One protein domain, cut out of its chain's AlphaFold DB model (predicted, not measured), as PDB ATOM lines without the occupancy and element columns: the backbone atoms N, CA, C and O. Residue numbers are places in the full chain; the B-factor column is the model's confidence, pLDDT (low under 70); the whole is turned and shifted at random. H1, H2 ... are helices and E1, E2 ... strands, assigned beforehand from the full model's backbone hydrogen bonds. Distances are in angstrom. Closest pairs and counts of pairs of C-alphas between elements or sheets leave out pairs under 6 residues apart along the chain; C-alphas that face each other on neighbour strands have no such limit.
ATOM      1  N   LYS A  12     -64.878 -48.341 -13.557       81.38
ATOM      2  CA  LYS A  12     -64.380 -47.929 -14.878       81.38
ATOM      3  C   LYS A  12     -62.890 -48.227 -14.937       81.38
ATOM      4  O   LYS A  12     -62.124 -47.552 -14.254       81.38
ATOM      5  N   PHE A  13     -62.512 -49.184 -15.772       90.00
ATOM      6  CA  PHE A  13     -61.141 -49.650 -15.958       90.00
ATOM      7  C   PHE A  13     -60.545 -49.124 -17.271       90.00
ATOM      8  O   PHE A  13     -61.252 -49.039 -18.283       90.00
ATOM      9  N   ALA A  14     -59.252 -48.801 -17.262       91.81
ATOM     10  CA  ALA A  14     -58.470 -48.547 -18.465       91.81
ATOM     11  C   ALA A  14     -56.999 -48.927 -18.279       91.81
ATOM     12  O   ALA A  14     -56.405 -48.635 -17.242       91.81
ATOM     13  N   THR A  15     -56.397 -49.482 -19.329       93.50
ATOM     14  CA  THR A  15     -54.942 -49.490 -19.508       93.50
ATOM     15  C   THR A  15     -54.521 -48.107 -19.992       93.50
ATOM     16  O   THR A  15     -55.057 -47.611 -20.983       93.50
ATOM     17  N   VAL A  16     -53.615 -47.456 -19.263       93.44
ATOM     18  CA  VAL A  16     -53.118 -46.105 -19.587       93.44
ATOM     19  C   VAL A  16     -51.716 -46.126 -20.192       93.44
ATOM     20  O   VAL A  16     -51.274 -45.108 -20.723       93.44
ATOM     21  N   TRP A  17     -51.036 -47.269 -20.108       96.00
ATOM     22  CA  TRP A  17     -49.743 -47.517 -20.729       96.00
ATOM     23  C   TRP A  17     -49.504 -49.024 -20.870       96.00
ATOM     24  O   TRP A  17     -49.843 -49.778 -19.952       96.00
ATOM     25  N   GLU A  18     -48.886 -49.453 -21.964       92.50
ATOM     26  CA  GLU A  18     -48.375 -50.812 -22.181       92.50
ATOM     27  C   GLU A  18     -46.954 -50.806 -22.767       92.50
ATOM     28  O   GLU A  18     -46.472 -49.784 -23.235       92.50
ATOM     29  N   TRP A  19     -46.267 -51.954 -22.755       82.25
ATOM     30  CA  TRP A  19     -44.841 -52.097 -23.116       82.25
ATOM     31  C   TRP A  19     -44.393 -51.460 -24.453       82.25
ATOM     32  O   TRP A  19     -43.203 -51.204 -24.629       82.25
ATOM     33  N   ASN A  20     -45.303 -51.208 -25.395       81.75
ATOM     34  CA  ASN A  20     -44.982 -50.593 -26.689       81.75
ATOM     35  C   ASN A  20     -45.192 -49.065 -26.726       81.75
ATOM     36  O   ASN A  20     -44.931 -48.450 -27.761       81.75
ATOM     37  N   ASP A  21     -45.645 -48.463 -25.629       81.88
ATOM     38  CA  ASP A  21     -45.881 -47.025 -25.505       81.88
ATOM     39  C   ASP A  21     -44.617 -46.272 -25.049       81.88
ATOM     40  O   ASP A  21     -43.716 -46.825 -24.412       81.88
ATOM     41  N   GLU A  22     -44.552 -44.962 -25.310       78.75
ATOM     42  CA  GLU A  22     -43.449 -44.129 -24.819       78.75
ATOM     43  C   GLU A  22     -43.487 -43.984 -23.286       78.75
ATOM     44  O   GLU A  22     -44.530 -43.748 -22.677       78.75
ATOM     45  N   PHE A  23     -42.323 -44.058 -22.631       72.31
ATOM     46  CA  PHE A  23     -42.206 -43.986 -21.165       72.31
ATOM     47  C   PHE A  23     -42.813 -42.718 -20.536       72.31
ATOM     48  O   PHE A  23     -43.362 -42.770 -19.437       72.31
ATOM     49  N   GLY A  24     -42.714 -41.574 -21.222       71.06
ATOM     50  CA  GLY A  24     -43.238 -40.289 -20.744       71.06
ATOM     51  C   GLY A  24     -44.762 -40.153 -20.834       71.06
ATOM     52  O   GLY A  24     -45.311 -39.137 -20.398       71.06
ATOM     53  N   ASP A  25     -45.451 -41.147 -21.399       87.50
ATOM     54  CA  ASP A  25     -46.896 -41.100 -21.597       87.50
ATOM     55  C   ASP A  25     -47.699 -41.644 -20.414       87.50
ATOM     56  O   ASP A  25     -48.878 -41.309 -20.316       87.50
ATOM     57  N   VAL A  26     -47.095 -42.376 -19.464       93.19
ATOM     58  CA  VAL A  26     -47.814 -42.941 -18.301       93.19
ATOM     59  C   VAL A  26     -48.564 -41.849 -17.539       93.19
ATOM     60  O   VAL A  26     -49.791 -41.895 -17.417       93.19
ATOM     61  N   GLY A  27     -47.845 -40.831 -17.053       94.50
ATOM     62  CA  GLY A  27     -48.465 -39.761 -16.273       94.50
ATOM     63  C   GLY A  27     -49.481 -38.953 -17.081       94.50
ATOM     64  O   GLY A  27     -50.566 -38.639 -16.593       94.50
ATOM     65  N   ARG A  28     -49.170 -38.675 -18.352       94.81
ATOM     66  CA  ARG A  28     -50.029 -37.898 -19.255       94.81
ATOM     67  C   ARG A  28     -51.330 -38.629 -19.593       94.81
ATOM     68  O   ARG A  28     -52.393 -38.013 -19.585       94.81
ATOM     69  N   ASN A  29     -51.259 -39.917 -19.916       94.88
ATOM     70  CA  ASN A  29     -52.415 -40.741 -20.260       94.88
ATOM     71  C   ASN A  29     -53.295 -40.987 -19.040       94.88
ATOM     72  O   ASN A  29     -54.521 -40.919 -19.146       94.88
ATOM     73  N   CYS A  30     -52.669 -41.191 -17.881       95.06
ATOM     74  CA  CYS A  30     -53.365 -41.294 -16.611       95.06
ATOM     75  C   CYS A  30     -54.160 -40.012 -16.312       95.06
ATOM     76  O   CYS A  30     -55.377 -40.079 -16.143       95.06
ATOM     77  N   GLU A  31     -53.527 -38.835 -16.373       95.19
ATOM     78  CA  GLU A  31     -54.207 -37.554 -16.123       95.19
ATOM     79  C   GLU A  31     -55.369 -37.321 -17.107       95.19
ATOM     80  O   GLU A  31     -56.495 -37.043 -16.694       95.19
ATOM     81  N   LYS A  32     -55.143 -37.557 -18.409       94.56
ATOM     82  CA  LYS A  32     -56.193 -37.475 -19.443       94.56
ATOM     83  C   LYS A  32     -57.382 -38.394 -19.144       94.56
ATOM     84  O   LYS A  32     -58.534 -38.025 -19.393       94.56
ATOM     85  N   TYR A  33     -57.123 -39.609 -18.659       95.38
ATOM     86  CA  TYR A  33     -58.174 -40.557 -18.302       95.38
ATOM     87  C   TYR A  33     -58.982 -40.067 -17.095       95.38
ATOM     88  O   TYR A  33     -60.217 -40.066 -17.150       95.38
ATOM     89  N   ILE A  34     -58.300 -39.599 -16.045       95.81
ATOM     90  CA  ILE A  34     -58.929 -39.038 -14.846       95.81
ATOM     91  C   ILE A  34     -59.799 -37.835 -15.198       95.81
ATOM     92  O   ILE A  34     -60.978 -37.827 -14.845       95.81
ATOM     93  N   ASP A  35     -59.283 -36.876 -15.967       95.50
ATOM     94  CA  ASP A  35     -60.026 -35.676 -16.361       95.50
ATOM     95  C   ASP A  35     -61.329 -35.987 -17.096       95.50
ATOM     96  O   ASP A  35     -62.340 -35.309 -16.910       95.50
ATOM     97  N   LYS A  36     -61.330 -37.049 -17.907       94.81
ATOM     98  CA  LYS A  36     -62.505 -37.473 -18.672       94.81
ATOM     99  C   LYS A  36     -63.511 -38.276 -17.846       94.81
ATOM    100  O   LYS A  36     -64.692 -38.320 -18.199       94.81
ATOM    101  N   ARG A  37     -63.062 -39.023 -16.833       94.88
ATOM    102  CA  ARG A  37     -63.880 -40.068 -16.185       94.88
ATOM    103  C   ARG A  37     -64.242 -39.783 -14.735       94.88
ATOM    104  O   ARG A  37     -65.247 -40.352 -14.285       94.88
ATOM    105  N   TRP A  38     -63.468 -38.950 -14.043       95.19
ATOM    106  CA  TRP A  38     -63.715 -38.557 -12.662       95.19
ATOM    107  C   TRP A  38     -64.953 -37.665 -12.558       95.19
ATOM    108  O   TRP A  38     -65.114 -36.711 -13.313       95.19
ATOM    109  N   ASN A  39     -65.836 -37.972 -11.612       94.25
ATOM    110  CA  ASN A  39     -67.020 -37.175 -11.289       94.25
ATOM    111  C   ASN A  39     -67.342 -37.303  -9.790       94.25
ATOM    112  O   ASN A  39     -66.669 -38.050  -9.082       94.25
ATOM    113  N   GLU A  40     -68.371 -36.610  -9.301       93.62
ATOM    114  CA  GLU A  40     -68.741 -36.591  -7.871       93.62
ATOM    115  C   GLU A  40     -69.074 -37.964  -7.249       93.62
ATOM    116  O   GLU A  40     -69.026 -38.135  -6.021       93.62
ATOM    117  N   ASN A  41     -69.402 -38.956  -8.084       94.69
ATOM    118  CA  ASN A  41     -69.725 -40.306  -7.634       94.69
ATOM    119  C   ASN A  41     -68.472 -41.146  -7.386       94.69
ATOM    120  O   ASN A  41     -68.547 -42.096  -6.612       94.69
ATOM    121  N   ILE A  42     -67.335 -40.794  -7.994       95.06
ATOM    122  CA  ILE A  42     -66.073 -41.499  -7.777       95.06
ATOM    123  C   ILE A  42     -65.560 -41.188  -6.371       95.06
ATOM    124  O   ILE A  42     -65.432 -40.028  -5.979       95.06
ATOM    125  N   LYS A  43     -65.279 -42.241  -5.606       95.25
ATOM    126  CA  LYS A  43     -64.757 -42.159  -4.236       95.25
ATOM    127  C   LYS A  43     -63.308 -42.611  -4.132       95.25
ATOM    128  O   LYS A  43     -62.627 -42.206  -3.193       95.25
ATOM    129  N   GLU A  44     -62.834 -43.425  -5.068       96.25
ATOM    130  CA  GLU A  44     -61.473 -43.948  -5.043       96.25
ATOM    131  C   GLU A  44     -60.946 -44.227  -6.454       96.25
ATOM    132  O   GLU A  44     -61.668 -44.709  -7.329       96.25
ATOM    133  N   CYS A  45     -59.668 -43.917  -6.646       96.88
ATOM    134  CA  CYS A  45     -58.830 -44.343  -7.752       96.88
ATOM    135  C   CYS A  45     -57.947 -45.494  -7.292       96.88
ATOM    136  O   CYS A  45     -57.338 -45.393  -6.227       96.88
ATOM    137  N   CYS A  46     -57.800 -46.509  -8.129       97.00
ATOM    138  CA  CYS A  46     -56.743 -47.503  -8.056       97.00
ATOM    139  C   CYS A  46     -55.811 -47.299  -9.250       97.00
ATOM    140  O   CYS A  46     -56.290 -47.175 -10.378       97.00
ATOM    141  N   ILE A  47     -54.509 -47.237  -8.999       97.88
ATOM    142  CA  ILE A  47     -53.463 -47.282 -10.022       97.88
ATOM    143  C   ILE A  47     -52.698 -48.575  -9.783       97.88
ATOM    144  O   ILE A  47     -52.235 -48.791  -8.663       97.88
ATOM    145  N   ASP A  48     -52.560 -49.410 -10.805       97.69
ATOM    146  CA  ASP A  48     -51.815 -50.664 -10.719       97.69
ATOM    147  C   ASP A  48     -50.712 -50.715 -11.773       97.69
ATOM    148  O   ASP A  48     -50.959 -50.455 -12.953       97.69
ATOM    149  N   VAL A  49     -49.497 -51.047 -11.338       97.62
ATOM    150  CA  VAL A  49     -48.351 -51.305 -12.211       97.62
ATOM    151  C   VAL A  49     -48.041 -52.793 -12.153       97.62
ATOM    152  O   VAL A  49     -47.654 -53.294 -11.100       97.62
ATOM    153  N   THR A  50     -48.173 -53.480 -13.288       96.12
ATOM    154  CA  THR A  50     -47.860 -54.909 -13.423       96.12
ATOM    155  C   THR A  50     -46.495 -55.093 -14.075       96.12
ATOM    156  O   THR A  50     -46.242 -54.555 -15.158       96.12
ATOM    157  N   ALA A  51     -45.614 -55.868 -13.443       96.06
ATOM    158  CA  ALA A  51     -44.231 -56.022 -13.872       96.06
ATOM    159  C   ALA A  51     -43.649 -57.412 -13.560       96.06
ATOM    160  O   ALA A  51     -44.239 -58.217 -12.838       96.06
ATOM    161  N   ARG A  52     -42.476 -57.687 -14.136       95.50
ATOM    162  CA  ARG A  52     -41.651 -58.866 -13.852       95.50
ATOM    163  C   ARG A  52     -40.191 -58.468 -13.691       95.50
ATOM    164  O   ARG A  52     -39.652 -57.770 -14.549       95.50
ATOM    165  N   GLU A  53     -39.566 -58.931 -12.617       95.06
ATOM    166  CA  GLU A  53     -38.109 -58.993 -12.483       95.06
ATOM    167  C   GLU A  53     -37.658 -60.270 -13.201       95.06
ATOM    168  O   GLU A  53     -38.164 -61.357 -12.916       95.06
ATOM    169  N   ARG A  54     -36.834 -60.124 -14.240       92.88
ATOM    170  CA  ARG A  54     -36.565 -61.204 -15.195       92.88
ATOM    171  C   ARG A  54     -35.418 -62.119 -14.788       92.88
ATOM    172  O   ARG A  54     -35.408 -63.247 -15.277       92.88
ATOM    173  N   ASP A  55     -34.507 -61.664 -13.932       91.00
ATOM    174  CA  ASP A  55     -33.356 -62.457 -13.491       91.00
ATOM    175  C   ASP A  55     -33.822 -63.585 -12.562       91.00
ATOM    176  O   ASP A  55     -33.437 -64.737 -12.748       91.00
ATOM    177  N   GLU A  56     -34.706 -63.262 -11.616       88.81
ATOM    178  CA  GLU A  56     -35.229 -64.208 -10.616       88.81
ATOM    179  C   GLU A  56     -36.657 -64.691 -10.936       88.81
ATOM    180  O   GLU A  56     -37.296 -65.352 -10.128       88.81
ATOM    181  N   ASP A  57     -37.193 -64.342 -12.108       90.19
ATOM    182  CA  ASP A  57     -38.560 -64.675 -12.530       90.19
ATOM    183  C   ASP A  57     -39.665 -64.283 -11.524       90.19
ATOM    184  O   ASP A  57     -40.604 -65.030 -11.231       90.19
ATOM    185  N   ILE A  58     -39.572 -63.069 -10.988       92.94
ATOM    186  CA  ILE A  58     -40.521 -62.567  -9.996       92.94
ATOM    187  C   ILE A  58     -41.600 -61.754 -10.702       92.94
ATOM    188  O   ILE A  58     -41.342 -60.654 -11.189       92.94
ATOM    189  N   TYR A  59     -42.831 -62.256 -10.702       92.81
ATOM    190  CA  TYR A  59     -44.003 -61.495 -11.137       92.81
ATOM    191  C   TYR A  59     -44.563 -60.680  -9.977       92.81
ATOM    192  O   TYR A  59     -44.778 -61.212  -8.883       92.81
ATOM    193  N   PHE A  60     -44.830 -59.395 -10.208       95.69
ATOM    194  CA  PHE A  60     -45.316 -58.519  -9.153       95.69
ATOM    195  C   PHE A  60     -46.219 -57.386  -9.640       95.69
ATOM    196  O   PHE A  60     -46.170 -56.946 -10.792       95.69
ATOM    197  N   HIS A  61     -47.025 -56.893  -8.705       96.06
ATOM    198  CA  HIS A  61     -47.908 -55.749  -8.866       96.06
ATOM    199  C   HIS A  61     -47.617 -54.706  -7.793       96.06
ATOM    200  O   HIS A  61     -47.352 -55.039  -6.634       96.06
ATOM    201  N   VAL A  62     -47.703 -53.434  -8.169       97.88
ATOM    202  CA  VAL A  62     -47.699 -52.315  -7.227       97.88
ATOM    203  C   VAL A  62     -48.979 -51.525  -7.407       97.88
ATOM    204  O   VAL A  62     -49.160 -50.834  -8.409       97.88
ATOM    205  N   THR A  63     -49.838 -51.595  -6.397       97.50
ATOM    206  CA  THR A  63     -51.158 -50.981  -6.407       97.50
ATOM    207  C   THR A  63     -51.212 -49.810  -5.434       97.50
ATOM    208  O   THR A  63     -50.817 -49.931  -4.270       97.50
ATOM    209  N   TYR A  64     -51.746 -48.674  -5.877       97.81
ATOM    210  CA  TYR A  64     -51.939 -47.483  -5.056       97.81
ATOM    211  C   TYR A  64     -53.380 -46.994  -5.130       97.81
ATOM    212  O   TYR A  64     -53.933 -46.794  -6.209       97.81
ATOM    213  N   PHE A  65     -53.966 -46.741  -3.963       97.31
ATOM    214  CA  PHE A  65     -55.332 -46.261  -3.817       97.31
ATOM    215  C   PHE A  65     -55.353 -44.822  -3.314       97.31
ATOM    216  O   PHE A  65     -54.679 -44.485  -2.337       97.31
ATOM    217  N   THR A  66     -56.164 -43.967  -3.932       96.75
ATOM    218  CA  THR A  66     -56.324 -42.568  -3.516       96.75
ATOM    219  C   THR A  66     -57.739 -42.058  -3.758       96.75
ATOM    220  O   THR A  66     -58.345 -42.333  -4.788       96.75
ATOM    221  N   SER A  67     -58.260 -41.262  -2.826       96.12
ATOM    222  CA  SER A  67     -59.490 -40.479  -3.024       96.12
ATOM    223  C   SER A  67     -59.222 -39.063  -3.545       96.12
ATOM    224  O   SER A  67     -60.164 -38.306  -3.767       96.12
ATOM    225  N   LYS A  68     -57.951 -38.684  -3.716       94.94
ATOM    226  CA  LYS A  68     -57.548 -37.375  -4.242       94.94
ATOM    227  C   LYS A  68     -57.403 -37.459  -5.753       94.94
ATOM    228  O   LYS A  68     -56.666 -38.317  -6.236       94.94
ATOM    229  N   ARG A  69     -58.088 -36.566  -6.466       94.50
ATOM    230  CA  ARG A  69     -58.008 -36.458  -7.926       94.50
ATOM    231  C   ARG A  69     -56.690 -35.816  -8.354       94.50
ATOM    232  O   ARG A  69     -56.117 -36.187  -9.370       94.50
ATOM    233  N   GLU A  70     -56.242 -34.824  -7.597       94.12
ATOM    234  CA  GLU A  70     -55.130 -33.961  -7.961       94.12
ATOM    235  C   GLU A  70     -53.807 -34.733  -7.974       94.12
ATOM    236  O   GLU A  70     -53.436 -35.378  -6.991       94.12
ATOM    237  N   GLY A  71     -53.068 -34.620  -9.080       92.69
ATOM    238  CA  GLY A  71     -51.720 -35.172  -9.200       92.69
ATOM    239  C   GLY A  71     -51.661 -36.680  -9.447       92.69
ATOM    240  O   GLY A  71     -50.587 -37.262  -9.284       92.69
ATOM    241  N   ILE A  72     -52.767 -37.316  -9.856       95.19
ATOM    242  CA  ILE A  72     -52.794 -38.746 -10.192       95.19
ATOM    243  C   ILE A  72     -51.800 -39.082 -11.319       95.19
ATOM    244  O   ILE A  72     -51.115 -40.102 -11.232       95.19
ATOM    245  N   GLY A  73     -51.634 -38.225 -12.331       95.50
ATOM    246  CA  GLY A  73     -50.628 -38.422 -13.375       95.50
ATOM    247  C   GLY A  73     -49.197 -38.466 -12.830       95.50
ATOM    248  O   GLY A  73     -48.433 -39.374 -13.154       95.50
ATOM    249  N   ASN A  74     -48.842 -37.538 -11.936       95.56
ATOM    250  CA  ASN A  74     -47.521 -37.515 -11.293       95.56
ATOM    251  C   ASN A  74     -47.299 -38.737 -10.395       95.56
ATOM    252  O   ASN A  74     -46.194 -39.283 -10.345       95.56
ATOM    253  N   LEU A  75     -48.350 -39.172  -9.694       96.12
ATOM    254  CA  LEU A  75     -48.339 -40.378  -8.876       96.12
ATOM    255  C   LEU A  75     -48.085 -41.623  -9.738       96.12
ATOM    256  O   LEU A  75     -47.170 -42.386  -9.435       96.12
ATOM    257  N   ALA A  76     -48.827 -41.792 -10.836       96.38
ATOM    258  CA  ALA A  76     -48.664 -42.917 -11.756       96.38
ATOM    259  C   ALA A  76     -47.256 -42.960 -12.368       96.38
ATOM    260  O   ALA A  76     -46.623 -44.015 -12.368       96.38
ATOM    261  N   GLN A  77     -46.730 -41.812 -12.811       96.62
ATOM    262  CA  GLN A  77     -45.361 -41.726 -13.321       96.62
ATOM    263  C   GLN A  77     -44.333 -42.111 -12.250       96.62
ATOM    264  O   GLN A  77     -43.413 -42.878 -12.509       96.62
ATOM    265  N   SER A  78     -44.503 -41.615 -11.023       96.06
ATOM    266  CA  SER A  78     -43.574 -41.903  -9.927       96.06
ATOM    267  C   SER A  78     -43.588 -43.381  -9.533       96.06
ATOM    268  O   SER A  78     -42.526 -43.940  -9.257       96.06
ATOM    269  N   MET A  79     -44.764 -44.021  -9.527       96.75
ATOM    270  CA  MET A  79     -44.897 -45.468  -9.315       96.75
ATOM    271  C   MET A  79     -44.181 -46.255 -10.407       96.75
ATOM    272  O   MET A  79     -43.397 -47.150 -10.102       96.75
ATOM    273  N   PHE A  80     -44.414 -45.891 -11.665       96.06
ATOM    274  CA  PHE A  80     -43.792 -46.523 -12.818       96.06
ATOM    275  C   PHE A  80     -42.258 -46.436 -12.767       96.06
ATOM    276  O   PHE A  80     -41.574 -47.455 -12.863       96.06
ATOM    277  N   ASP A  81     -41.711 -45.246 -12.503       95.25
ATOM    278  CA  ASP A  81     -40.269 -45.043 -12.341       95.25
ATOM    279  C   ASP A  81     -39.688 -45.857 -11.175       95.25
ATOM    280  O   ASP A  81     -38.570 -46.368 -11.257       95.25
ATOM    281  N   ALA A  82     -40.413 -45.934 -10.051       95.94
ATOM    282  CA  ALA A  82     -39.971 -46.691  -8.886       95.94
ATOM    283  C   ALA A  82     -39.874 -48.183  -9.219       95.94
ATOM    284  O   ALA A  82     -38.844 -48.796  -8.936       95.94
ATOM    285  N   VAL A  83     -40.904 -48.724  -9.878       95.81
ATOM    286  CA  VAL A  83     -40.976 -50.121 -10.319       95.81
ATOM    287  C   VAL A  83     -39.859 -50.457 -11.300       95.81
ATOM    288  O   VAL A  83     -39.150 -51.432 -11.076       95.81
ATOM    289  N   LEU A  84     -39.625 -49.635 -12.328       93.75
ATOM    290  CA  LEU A  84     -38.530 -49.860 -13.283       93.75
ATOM    291  C   LEU A  84     -37.151 -49.939 -12.616       93.75
ATOM    292  O   LEU A  84     -36.244 -50.579 -13.137       93.75
ATOM    293  N   SER A  85     -36.988 -49.288 -11.464       92.19
ATOM    294  CA  SER A  85     -35.734 -49.272 -10.706       92.19
ATOM    295  C   SER A  85     -35.645 -50.330  -9.597       92.19
ATOM    296  O   SER A  85     -34.664 -50.334  -8.850       92.19
ATOM    297  N   ALA A  86     -36.663 -51.183  -9.442       88.94
ATOM    298  CA  ALA A  86     -36.800 -52.119  -8.323       88.94
ATOM    299  C   ALA A  86     -35.958 -53.399  -8.447       88.94
ATOM    300  O   ALA A  86     -35.950 -54.201  -7.523       88.94
ATOM    301  N   GLY A  87     -35.240 -53.586  -9.552       85.06
ATOM    302  CA  GLY A  87     -34.400 -54.752  -9.812       85.06
ATOM    303  C   GLY A  87     -33.305 -54.430 -10.820       85.06
ATOM    304  O   GLY A  87     -33.118 -53.265 -11.192       85.06
ATOM    305  N   ARG A  88     -32.560 -55.452 -11.246       85.44
ATOM    306  CA  ARG A  88     -31.540 -55.297 -12.293       85.44
ATOM    307  C   ARG A  88     -32.176 -55.319 -13.669       85.44
ATOM    308  O   ARG A  88     -31.800 -54.504 -14.510       85.44
ATOM    309  N   ASP A  89     -33.156 -56.200 -13.859       93.19
ATOM    310  CA  ASP A  89     -33.857 -56.356 -15.120       93.19
ATOM    311  C   ASP A  89     -35.379 -56.416 -14.919       93.19
ATOM    312  O   ASP A  89     -36.009 -57.474 -14.951       93.19
ATOM    313  N   VAL A  90     -35.989 -55.245 -14.714       94.69
ATOM    314  CA  VAL A  90     -37.444 -55.120 -14.567       94.69
ATOM    315  C   VAL A  90     -38.102 -54.785 -15.901       94.69
ATOM    316  O   VAL A  90     -37.825 -53.756 -16.518       94.69
ATOM    317  N   LYS A  91     -39.075 -55.609 -16.293       94.19
ATOM    318  CA  LYS A  91     -40.013 -55.325 -17.379       94.19
ATOM    319  C   LYS A  91     -41.375 -54.934 -16.809       94.19
ATOM    320  O   LYS A  91     -42.022 -55.749 -16.159       94.19
ATOM    321  N   VAL A  92     -41.852 -53.727 -17.112       95.00
ATOM    322  CA  VAL A  92     -43.249 -53.332 -16.856       95.00
ATOM    323  C   VAL A  92     -44.106 -53.741 -18.051       95.00
ATOM    324  O   VAL A  92     -43.774 -53.409 -19.185       95.00
ATOM    325  N   TYR A  93     -45.199 -54.465 -17.817       93.75
ATOM    326  CA  TYR A  93     -46.106 -54.895 -18.885       93.75
ATOM    327  C   TYR A  93     -47.149 -53.833 -19.197       93.75
ATOM    328  O   TYR A  93     -47.335 -53.479 -20.361       93.75
ATOM    329  N   PHE A  94     -47.815 -53.329 -18.160       94.38
ATOM    330  CA  PHE A  94     -48.845 -52.313 -18.294       94.38
ATOM    331  C   PHE A  94     -49.069 -51.549 -16.990       94.38
ATOM    332  O   PHE A  94     -48.788 -52.035 -15.891       94.38
ATOM    333  N   VAL A  95     -49.620 -50.345 -17.141       96.81
ATOM    334  CA  VAL A  95     -50.163 -49.527 -16.057       96.81
ATOM    335  C   VAL A  95     -51.658 -49.380 -16.284       96.81
ATOM    336  O   VAL A  95     -52.099 -49.009 -17.375       96.81
ATOM    337  N   THR A  96     -52.451 -49.653 -15.253       96.88
ATOM    338  CA  THR A  96     -53.910 -49.546 -15.316       96.88
ATOM    339  C   THR A  96     -54.442 -48.581 -14.275       96.88
ATOM    340  O   THR A  96     -53.814 -48.316 -13.249       96.88
ATOM    341  N   VAL A  97     -55.615 -48.032 -14.574       97.00
ATOM    342  CA  VAL A  97     -56.361 -47.150 -13.686       97.00
ATOM    343  C   VAL A  97     -57.793 -47.639 -13.594       97.00
ATOM    344  O   VAL A  97     -58.470 -47.833 -14.608       97.00
ATOM    345  N   GLU A  98     -58.281 -47.773 -12.368       96.69
ATOM    346  CA  GLU A  98     -59.656 -48.152 -12.090       96.69
ATOM    347  C   GLU A  98     -60.318 -47.156 -11.136       96.69
ATOM    348  O   GLU A  98     -59.751 -46.762 -10.118       96.69
ATOM    349  N   LEU A  99     -61.527 -46.715 -11.487       96.25
ATOM    350  CA  LEU A  99     -62.311 -45.776 -10.687       96.25
ATOM    351  C   LEU A  99     -63.490 -46.485 -10.035       96.25
ATOM    352  O   LEU A  99     -64.265 -47.163 -10.719       96.25
ATOM    353  N   PHE A 100     -63.663 -46.249  -8.739       95.06
ATOM    354  CA  PHE A 100     -64.698 -46.861  -7.918       95.06
ATOM    355  C   PHE A 100     -65.639 -45.813  -7.333       95.06
ATOM    356  O   PHE A 100     -65.220 -44.741  -6.895       95.06
ATOM    357  N   ASN A 101     -66.923 -46.164  -7.247       94.19
ATOM    358  CA  ASN A 101     -67.935 -45.361  -6.552       94.19
ATOM    359  C   ASN A 101     -67.941 -45.590  -5.024       94.19
ATOM    360  O   ASN A 101     -68.808 -45.077  -4.319       94.19
ATOM    361  N   SER A 102     -66.999 -46.381  -4.505       92.69
ATOM    362  CA  SER A 102     -66.828 -46.712  -3.087       92.69
ATOM    363  C   SER A 102     -65.338 -46.793  -2.732       92.69
ATOM    364  O   SER A 102     -64.496 -46.870  -3.623       92.69
ATOM    365  N   ILE A 103     -65.013 -46.747  -1.434       92.75
ATOM    366  CA  ILE A 103     -63.641 -46.926  -0.926       92.75
ATOM    367  C   ILE A 103     -63.408 -48.417  -0.672       92.75
ATOM    368  O   ILE A 103     -63.832 -48.961   0.351       92.75
ATOM    369  N   ILE A 104     -62.729 -49.077  -1.602       91.19
ATOM    370  CA  ILE A 104     -62.494 -50.522  -1.605       91.19
ATOM    371  C   ILE A 104     -61.255 -50.904  -0.798       91.19
ATOM    372  O   ILE A 104     -61.214 -51.971  -0.175       91.19
ATOM    373  N   SER A 105     -60.280 -49.995  -0.735       91.19
ATOM    374  CA  SER A 105     -59.003 -50.203  -0.047       91.19
ATOM    375  C   SER A 105     -59.154 -50.448   1.458       91.19
ATOM    376  O   SER A 105     -58.298 -51.079   2.081       91.19
ATOM    377  N   SER A 106     -60.257 -49.996   2.057       86.44
ATOM    378  CA  SER A 106     -60.531 -50.110   3.494       86.44
ATOM    379  C   SER A 106     -60.655 -51.557   3.996       86.44
ATOM    380  O   SER A 106     -60.359 -51.831   5.156       86.44
ATOM    381  N   SER A 107     -61.039 -52.492   3.124       78.19
ATOM    382  CA  SER A 107     -61.368 -53.876   3.496       78.19
ATOM    383  C   SER A 107     -60.155 -54.795   3.709       78.19
ATOM    384  O   SER A 107     -60.259 -55.816   4.387       78.19
ATOM    385  N   ALA A 108     -58.996 -54.449   3.146       75.31
ATOM    386  CA  ALA A 108     -57.827 -55.323   3.104       75.31
ATOM    387  C   ALA A 108     -56.762 -54.907   4.128       75.31
ATOM    388  O   ALA A 108     -56.041 -53.952   3.887       75.31
ATOM    389  N   ILE A 109     -56.637 -55.595   5.262       83.12
ATOM    390  CA  ILE A 109     -55.637 -55.265   6.296       83.12
ATOM    391  C   ILE A 109     -54.596 -56.383   6.385       83.12
ATOM    392  O   ILE A 109     -54.949 -57.528   6.679       83.12
ATOM    393  N   TYR A 110     -53.322 -56.055   6.154       90.06
ATOM    394  CA  TYR A 110     -52.194 -56.990   6.204       90.06
ATOM    395  C   TYR A 110     -51.249 -56.583   7.338       90.06
ATOM    396  O   TYR A 110     -50.629 -55.520   7.317       90.06
ATOM    397  N   ARG A 111     -51.208 -57.388   8.403       91.94
ATOM    398  CA  ARG A 111     -50.513 -57.042   9.660       91.94
ATOM    399  C   ARG A 111     -49.628 -58.169  10.189       91.94
ATOM    400  O   ARG A 111     -49.102 -58.042  11.289       91.94
ATOM    401  N   PHE A 153     -46.308 -69.316  -4.389       93.25
ATOM    402  CA  PHE A 153     -47.147 -68.574  -3.453       93.25
ATOM    403  C   PHE A 153     -47.072 -67.070  -3.697       93.25
ATOM    404  O   PHE A 153     -46.118 -66.541  -4.257       93.25
ATOM    405  N   VAL A 154     -48.101 -66.368  -3.224       93.94
ATOM    406  CA  VAL A 154     -48.187 -64.914  -3.337       93.94
ATOM    407  C   VAL A 154     -48.064 -64.286  -1.956       93.94
ATOM    408  O   VAL A 154     -48.786 -64.664  -1.029       93.94
ATOM    409  N   VAL A 155     -47.185 -63.298  -1.822       96.00
ATOM    410  CA  VAL A 155     -47.086 -62.443  -0.637       96.00
ATOM    411  C   VAL A 155     -47.590 -61.054  -0.991       96.00
ATOM    412  O   VAL A 155     -47.103 -60.416  -1.921       96.00
ATOM    413  N   LEU A 156     -48.552 -60.572  -0.210       95.75
ATOM    414  CA  LEU A 156     -48.999 -59.189  -0.247       95.75
ATOM    415  C   LEU A 156     -48.319 -58.420   0.883       95.75
ATOM    416  O   LEU A 156     -48.372 -58.845   2.037       95.75
ATOM    417  N   CYS A 157     -47.719 -57.281   0.568       96.62
ATOM    418  CA  CYS A 157     -47.091 -56.366   1.510       96.62
ATOM    419  C   CYS A 157     -47.847 -55.032   1.489       96.62
ATOM    420  O   CYS A 157     -47.903 -54.341   0.472       96.62
ATOM    421  N   GLU A 158     -48.451 -54.661   2.618       96.69
ATOM    422  CA  GLU A 158     -49.115 -53.366   2.780       96.69
ATOM    423  C   GLU A 158     -48.090 -52.311   3.195       96.69
ATOM    424  O   GLU A 158     -47.329 -52.504   4.147       96.69
ATOM    425  N   LEU A 159     -48.112 -51.165   2.518       96.38
ATOM    426  CA  LEU A 159     -47.312 -49.996   2.852       96.38
ATOM    427  C   LEU A 159     -48.205 -48.840   3.302       96.38
ATOM    428  O   LEU A 159     -49.326 -48.671   2.819       96.38
ATOM    429  N   GLU A 160     -47.683 -48.005   4.198       96.31
ATOM    430  CA  GLU A 160     -48.301 -46.727   4.539       96.31
ATOM    431  C   GLU A 160     -47.998 -45.711   3.424       96.31
ATOM    432  O   GLU A 160     -46.839 -45.302   3.298       96.31
ATOM    433  N   PRO A 161     -48.987 -45.277   2.620       95.94
ATOM    434  CA  PRO A 161     -48.752 -44.279   1.583       95.94
ATOM    435  C   PRO A 161     -48.479 -42.893   2.187       95.94
ATOM    436  O   PRO A 161     -48.976 -42.542   3.260       95.94
ATOM    437  N   LEU A 162     -47.726 -42.058   1.469       93.69
ATOM    438  CA  LEU A 162     -47.499 -40.661   1.862       93.69
ATOM    439  C   LEU A 162     -48.744 -39.788   1.670       93.69
ATOM    440  O   LEU A 162     -49.075 -38.974   2.534       93.69
ATOM    441  N   SER A 163     -49.449 -39.975   0.558       86.62
ATOM    442  CA  SER A 163     -50.631 -39.196   0.195       86.62
ATOM    443  C   SER A 163     -51.638 -40.084  -0.530       86.62
ATOM    444  O   SER A 163     -51.782 -40.022  -1.750       86.62
ATOM    445  N   GLY A 164     -52.279 -40.994   0.195       92.00
ATOM    446  CA  GLY A 164     -53.198 -41.978  -0.375       92.00
ATOM    447  C   GLY A 164     -53.953 -42.730   0.707       92.00
ATOM    448  O   GLY A 164     -53.700 -42.543   1.896       92.00
ATOM    449  N   ASN A 165     -54.878 -43.578   0.279       95.00
ATOM    450  CA  ASN A 165     -55.670 -44.422   1.164       95.00
ATOM    451  C   ASN A 165     -54.905 -45.703   1.512       95.00
ATOM    452  O   ASN A 165     -54.943 -46.158   2.655       95.00
ATOM    453  N   LYS A 166     -54.219 -46.294   0.523       95.81
ATOM    454  CA  LYS A 166     -53.492 -47.558   0.674       95.81
ATOM    455  C   LYS A 166     -52.457 -47.760  -0.423       95.81
ATOM    456  O   LYS A 166     -52.658 -47.301  -1.543       95.81
ATOM    457  N   MET A 167     -51.405 -48.504  -0.108       97.19
ATOM    458  CA  MET A 167     -50.479 -49.046  -1.091       97.19
ATOM    459  C   MET A 167     -50.214 -50.519  -0.784       97.19
ATOM    460  O   MET A 167     -50.030 -50.886   0.377       97.19
ATOM    461  N   ILE A 168     -50.240 -51.359  -1.813       96.81
ATOM    462  CA  ILE A 168     -50.004 -52.801  -1.712       96.81
ATOM    463  C   ILE A 168     -48.986 -53.183  -2.777       96.81
ATOM    464  O   ILE A 168     -49.095 -52.755  -3.923       96.81
ATOM    465  N   THR A 169     -48.012 -53.998  -2.397       96.31
ATOM    466  CA  THR A 169     -47.190 -54.751  -3.340       96.31
ATOM    467  C   THR A 169     -47.600 -56.215  -3.261       96.31
ATOM    468  O   THR A 169     -47.726 -56.771  -2.172       96.31
ATOM    469  N   GLU A 170     -47.876 -56.828  -4.404       95.56
ATOM    470  CA  GLU A 170     -48.188 -58.253  -4.524       95.56
ATOM    471  C   GLU A 170     -47.043 -58.906  -5.285       95.56
ATOM    472  O   GLU A 170     -46.727 -58.472  -6.387       95.56
ATOM    473  N   VAL A 171     -46.404 -59.913  -4.696       95.25
ATOM    474  CA  VAL A 171     -45.240 -60.583  -5.285       95.25
ATOM    475  C   VAL A 171     -45.476 -62.085  -5.291       95.25
ATOM    476  O   VAL A 171     -45.898 -62.649  -4.282       95.25
ATOM    477  N   ASN A 172     -45.215 -62.719  -6.429       92.31
ATOM    478  CA  ASN A 172     -45.376 -64.151  -6.641       92.31
ATOM    479  C   ASN A 172     -44.012 -64.814  -6.858       92.31
ATOM    480  O   ASN A 172     -43.265 -64.385  -7.737       92.31
ATOM    481  N   HIS A 173     -43.705 -65.849  -6.076       92.00
ATOM    482  CA  HIS A 173     -42.488 -66.649  -6.217       92.00
ATOM    483  C   HIS A 173     -42.643 -68.006  -5.497       92.00
ATOM    484  O   HIS A 173     -43.649 -68.246  -4.828       92.00
ATOM    485  N   PHE A 174     -41.662 -68.902  -5.624       91.31
ATOM    486  CA  PHE A 174     -41.609 -70.182  -4.889       91.31
ATOM    487  C   PHE A 174     -40.565 -70.199  -3.757       91.31
ATOM    488  O   PHE A 174     -40.539 -71.120  -2.948       91.31
ATOM    489  N   ASP A 175     -39.706 -69.181  -3.697       92.25
ATOM    490  CA  ASP A 175     -38.666 -68.991  -2.677       92.25
ATOM    491  C   ASP A 175     -38.928 -67.695  -1.896       92.25
ATOM    492  O   ASP A 175     -39.005 -66.607  -2.479       92.25
ATOM    493  N   LEU A 176     -39.079 -67.824  -0.574       92.94
ATOM    494  CA  LEU A 176     -39.425 -66.721   0.322       92.94
ATOM    495  C   LEU A 176     -38.259 -65.757   0.548       92.94
ATOM    496  O   LEU A 176     -38.498 -64.568   0.740       92.94
ATOM    497  N   GLU A 177     -37.016 -66.235   0.544       93.81
ATOM    498  CA  GLU A 177     -35.844 -65.396   0.801       93.81
ATOM    499  C   GLU A 177     -35.522 -64.529  -0.419       93.81
ATOM    500  O   GLU A 177     -35.277 -63.328  -0.265       93.81
ATOM    501  N   ILE A 178     -35.640 -65.090  -1.629       93.62
ATOM    502  CA  ILE A 178     -35.570 -64.323  -2.885       93.62
ATOM    503  C   ILE A 178     -36.672 -63.256  -2.907       93.62
ATOM    504  O   ILE A 178     -36.401 -62.066  -3.101       93.62
ATOM    505  N   LEU A 179     -37.914 -63.656  -2.617       93.94
ATOM    506  CA  LEU A 179     -39.055 -62.744  -2.582       93.94
ATOM    507  C   LEU A 179     -38.866 -61.631  -1.546       93.94
ATOM    508  O   LEU A 179     -39.159 -60.467  -1.825       93.94
ATOM    509  N   LYS A 180     -38.373 -61.963  -0.349       94.81
ATOM    510  CA  LYS A 180     -38.109 -60.990   0.715       94.81
ATOM    511  C   LYS A 180     -37.041 -59.987   0.279       94.81
ATOM    512  O   LYS A 180     -37.240 -58.789   0.465       94.81
ATOM    513  N   GLY A 181     -35.938 -60.455  -0.307       94.56
ATOM    514  CA  GLY A 181     -34.885 -59.583  -0.830       94.56
ATOM    515  C   GLY A 181     -35.416 -58.608  -1.882       94.56
ATOM    516  O   GLY A 181     -35.119 -57.412  -1.828       94.56
ATOM    517  N   PHE A 182     -36.270 -59.094  -2.784       95.69
ATOM    518  CA  PHE A 182     -36.934 -58.258  -3.781       95.69
ATOM    519  C   PHE A 182     -37.902 -57.241  -3.155       95.69
ATOM    520  O   PHE A 182     -37.858 -56.060  -3.499       95.69
ATOM    521  N   LEU A 183     -38.743 -57.659  -2.203       95.50
ATOM    522  CA  LEU A 183     -39.649 -56.758  -1.485       95.50
ATOM    523  C   LEU A 183     -38.889 -55.651  -0.752       95.50
ATOM    524  O   LEU A 183     -39.291 -54.492  -0.833       95.50
ATOM    525  N   ASP A 184     -37.796 -55.980  -0.062       94.56
ATOM    526  CA  ASP A 184     -36.966 -54.999   0.643       94.56
ATOM    527  C   ASP A 184     -36.430 -53.937  -0.339       94.56
ATOM    528  O   ASP A 184     -36.557 -52.734  -0.086       94.56
ATOM    529  N   LEU A 185     -35.923 -54.372  -1.499       95.31
ATOM    530  CA  LEU A 185     -35.422 -53.485  -2.551       95.31
ATOM    531  C   LEU A 185     -36.530 -52.607  -3.154       95.31
ATOM    532  O   LEU A 185     -36.368 -51.387  -3.247       95.31
ATOM    533  N   LEU A 186     -37.661 -53.200  -3.543       96.44
ATOM    534  CA  LEU A 186     -38.808 -52.480  -4.101       96.44
ATOM    535  C   LEU A 186     -39.326 -51.434  -3.107       96.44
ATOM    536  O   LEU A 186     -39.505 -50.267  -3.463       96.44
ATOM    537  N   ASN A 187     -39.510 -51.820  -1.845       94.31
ATOM    538  CA  ASN A 187     -40.002 -50.936  -0.795       94.31
ATOM    539  C   ASN A 187     -39.049 -49.755  -0.554       94.31
ATOM    540  O   ASN A 187     -39.515 -48.623  -0.396       94.31
ATOM    541  N   GLU A 188     -37.729 -49.968  -0.603       95.38
ATOM    542  CA  GLU A 188     -36.746 -48.881  -0.543       95.38
ATOM    543  C   GLU A 188     -36.948 -47.873  -1.688       95.38
ATOM    544  O   GLU A 188     -36.950 -46.658  -1.453       95.38
ATOM    545  N   LYS A 189     -37.178 -48.342  -2.925       96.06
ATOM    546  CA  LYS A 189     -37.444 -47.453  -4.074       96.06
ATOM    547  C   LYS A 189     -38.732 -46.660  -3.895       96.06
ATOM    548  O   LYS A 189     -38.738 -45.454  -4.153       96.06
ATOM    549  N   LEU A 190     -39.794 -47.309  -3.423       96.88
ATOM    550  CA  LEU A 190     -41.086 -46.670  -3.165       96.88
ATOM    551  C   LEU A 190     -40.971 -45.574  -2.096       96.88
ATOM    552  O   LEU A 190     -41.515 -44.479  -2.270       96.88
ATOM    553  N   VAL A 191     -40.218 -45.823  -1.023       95.19
ATOM    554  CA  VAL A 191     -39.949 -44.822   0.019       95.19
ATOM    555  C   VAL A 191     -39.094 -43.678  -0.525       95.19
ATOM    556  O   VAL A 191     -39.449 -42.512  -0.364       95.19
ATOM    557  N   LYS A 192     -38.010 -43.981  -1.250       94.31
ATOM    558  CA  LYS A 192     -37.115 -42.970  -1.842       94.31
ATOM    559  C   LYS A 192     -37.827 -42.049  -2.837       94.31
ATOM    560  O   LYS A 192     -37.464 -40.881  -2.964       94.31
ATOM    561  N   LYS A 193     -38.836 -42.562  -3.543       94.12
ATOM    562  CA  LYS A 193     -39.684 -41.801  -4.475       94.12
ATOM    563  C   LYS A 193     -40.832 -41.057  -3.783       94.12
ATOM    564  O   LYS A 193     -41.652 -40.460  -4.472       94.12
ATOM    565  N   ASN A 194     -40.880 -41.047  -2.449       94.50
ATOM    566  CA  ASN A 194     -41.939 -40.419  -1.660       94.50
ATOM    567  C   ASN A 194     -43.347 -40.960  -1.986       94.50
ATOM    568  O   ASN A 194     -44.330 -40.222  -1.935       94.50
ATOM    569  N   LEU A 195     -43.458 -42.256  -2.292       96.75
ATOM    570  CA  LEU A 195     -44.746 -42.934  -2.492       96.75
ATOM    571  C   LEU A 195     -45.250 -43.573  -1.194       96.75
ATOM    572  O   LEU A 195     -46.439 -43.511  -0.881       96.75
ATOM    573  N   ALA A 196     -44.334 -44.133  -0.405       97.31
ATOM    574  CA  ALA A 196     -44.621 -44.795   0.861       97.31
ATOM    575  C   ALA A 196     -43.738 -44.262   1.995       97.31
ATOM    576  O   ALA A 196     -42.664 -43.714   1.759       97.31
ATOM    577  N   LYS A 197     -44.181 -44.446   3.242       97.12
ATOM    578  CA  LYS A 197     -43.400 -44.125   4.447       97.12
ATOM    579  C   LYS A 197     -42.690 -45.345   5.017       97.12
ATOM    580  O   LYS A 197     -41.532 -45.254   5.407       97.12
ATOM    581  N   LYS A 198     -43.411 -46.463   5.130       95.56
ATOM    582  CA  LYS A 198     -42.937 -47.713   5.737       95.56
ATOM    583  C   LYS A 198     -43.842 -48.888   5.376       95.56
ATOM    584  O   LYS A 198     -44.994 -48.691   4.987       95.56
ATOM    585  N   VAL A 199     -43.332 -50.095   5.590       96.25
ATOM    586  CA  VAL A 199     -44.117 -51.336   5.564       96.25
ATOM    587  C   VAL A 199     -44.997 -51.419   6.815       96.25
ATOM    588  O   VAL A 199     -44.551 -51.107   7.921       96.25
ATOM    589  N   LEU A 200     -46.251 -51.835   6.638       96.38
ATOM    590  CA  LEU A 200     -47.220 -52.056   7.714       96.38
ATOM    591  C   LEU A 200     -47.398 -53.536   8.066       96.38
ATOM    592  O   LEU A 200     -47.760 -53.847   9.200       96.38
ATOM    593  N   GLY A 201     -47.161 -54.438   7.116       96.75
ATOM    594  CA  GLY A 201     -47.220 -55.877   7.341       96.75
ATOM    595  C   GLY A 201     -47.523 -56.660   6.074       96.75
ATOM    596  O   GLY A 201     -47.663 -56.099   4.986       96.75
ATOM    597  N   TYR A 202     -47.638 -57.972   6.247       97.12
ATOM    598  CA  TYR A 202     -47.732 -58.932   5.159       97.12
ATOM    599  C   TYR A 202     -48.998 -59.787   5.249       97.12
ATOM    600  O   TYR A 202     -49.686 -59.837   6.278       97.12
ATOM    601  N   LYS A 203     -49.301 -60.474   4.152       96.19
ATOM    602  CA  LYS A 203     -50.280 -61.552   4.069       96.19
ATOM    603  C   LYS A 203     -49.803 -62.582   3.054       96.19
ATOM    604  O   LYS A 203     -49.456 -62.223   1.934       96.19
ATOM    605  N   LEU A 204     -49.844 -63.851   3.440       95.62
ATOM    606  CA  LEU A 204     -49.576 -64.967   2.546       95.62
ATOM    607  C   LEU A 204     -50.880 -65.404   1.872       95.62
ATOM    608  O   LEU A 204     -51.940 -65.451   2.505       95.62
ATOM    609  N   HIS A 205     -50.811 -65.719   0.584       92.62
ATOM    610  CA  HIS A 205     -51.922 -66.261  -0.184       92.62
ATOM    611  C   HIS A 205     -51.492 -67.566  -0.857       92.62
ATOM    612  O   HIS A 205     -50.828 -67.566  -1.893       92.62
ATOM    613  N   LEU A 206     -51.928 -68.683  -0.269       88.38
ATOM    614  CA  LEU A 206     -51.579 -70.043  -0.699       88.38
ATOM    615  C   LEU A 206     -52.694 -70.704  -1.522       88.38
ATOM    616  O   LEU A 206     -52.430 -71.569  -2.337       88.38
TER     617      LEU A 206
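This is residues 12 to 111 and 153 to 206 of the 239 residues of an uncharacterized protein of Candidatus Bathyarchaeota archaeon (UniProt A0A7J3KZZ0). One twisted sheet of seven strands forms a wall, and three helices, H1, H2 and H3, lie in a row over one of its faces, with the sheet curling round H3; the other face bears no named helix. The printed part has 154 residues with seven named strands and three named helices, in the chain order E1 H1 E2 E3 H2 E4 E5 E6 H3 E7. The sheet's order is E1 E4 E2 E3 E6 E5 E7, all antiparallel, and the class is mixed, helices and strands. The whole is compact, with a radius of gyration of the C-alphas of 14.7 A and spans of 44 by 35 by 27 A.

E1 is residues 12 to 18, beginning at C-alpha 12 (-64.380, -47.929, -14.878). E4, residues 90 to 100, is 29.2 A long and bends by 53 degrees at residue 93. E2, residues 44 to 53, is 28.8 A long, and E3, residues 58 to 66, 26.3 A. E6 is residues 166 to 173 and E5 residues 153 to 161. E7, residues 196 to 205, bends by 58 degrees at residue 200 and ends at C-alpha 205 (-51.922, -66.261, -0.184). H1 is residues 25 to 37, H2 residues 72 to 84, and H3 residues 176 to 192, 24.0 A long.

E1 and E7 are the edge strands. Across the sheet these backbone pairs, among others, are within hydrogen-bond range: between E1 and E4, N 14 and O 97 at 2.9 A; between E4 and E2, N 46 and O 98 at 2.8 A; in the hairpin E2 and E3, N 49 and O 62 at 3.0 A; between E3 and E6, N 61 and O 170 at 2.8 A; in the hairpin E5 and E6, N 157 and O 169 at 2.8 A; and between E5 and E7, N 156 and O 203 at 2.9 A. H1, H2 and H3 are on the same face, making two layers, helices on one face of a sheet. H1 lies over E1 and E4 at a height over the sheet of 9.2 A; H2 lies over E4 and E2 at 8.7 A. H1 and H2 touch, closest at the C-alphas of Gly 27 and Gly 73, 3.9 A, opposite ways at a shallow tilt of 33 degrees, only just short of steep. H2 touches H3 with residues 79 to 83 alone, closest at the C-alphas of Ala 82 and Lys 189, 5.5 A, opposite ways at a steep tilt of 43 degrees. H1 and H3 are apart. E1, H1, E2; E3, H2, E4; and E6, H3, E7 are split strand-helix-strand units, two strands running the same way with another strand between them in the sheet, each with a right-handed crossover. In H1, H2 and H3 every O i to N i+4 pair is within hydrogen-bond range.

The two C-alphas farthest apart, those of Glu 40 and Glu 177, are 44.6 A apart. Residues 112 to 152 are not printed, and C-alphas 111 and 153 are 17.8 A apart across the cut, which lies in the link E4 to E5. Of the links printed whole, none is long. The mean pLDDT of the printed part is 93.5, and no printed residue is under 70.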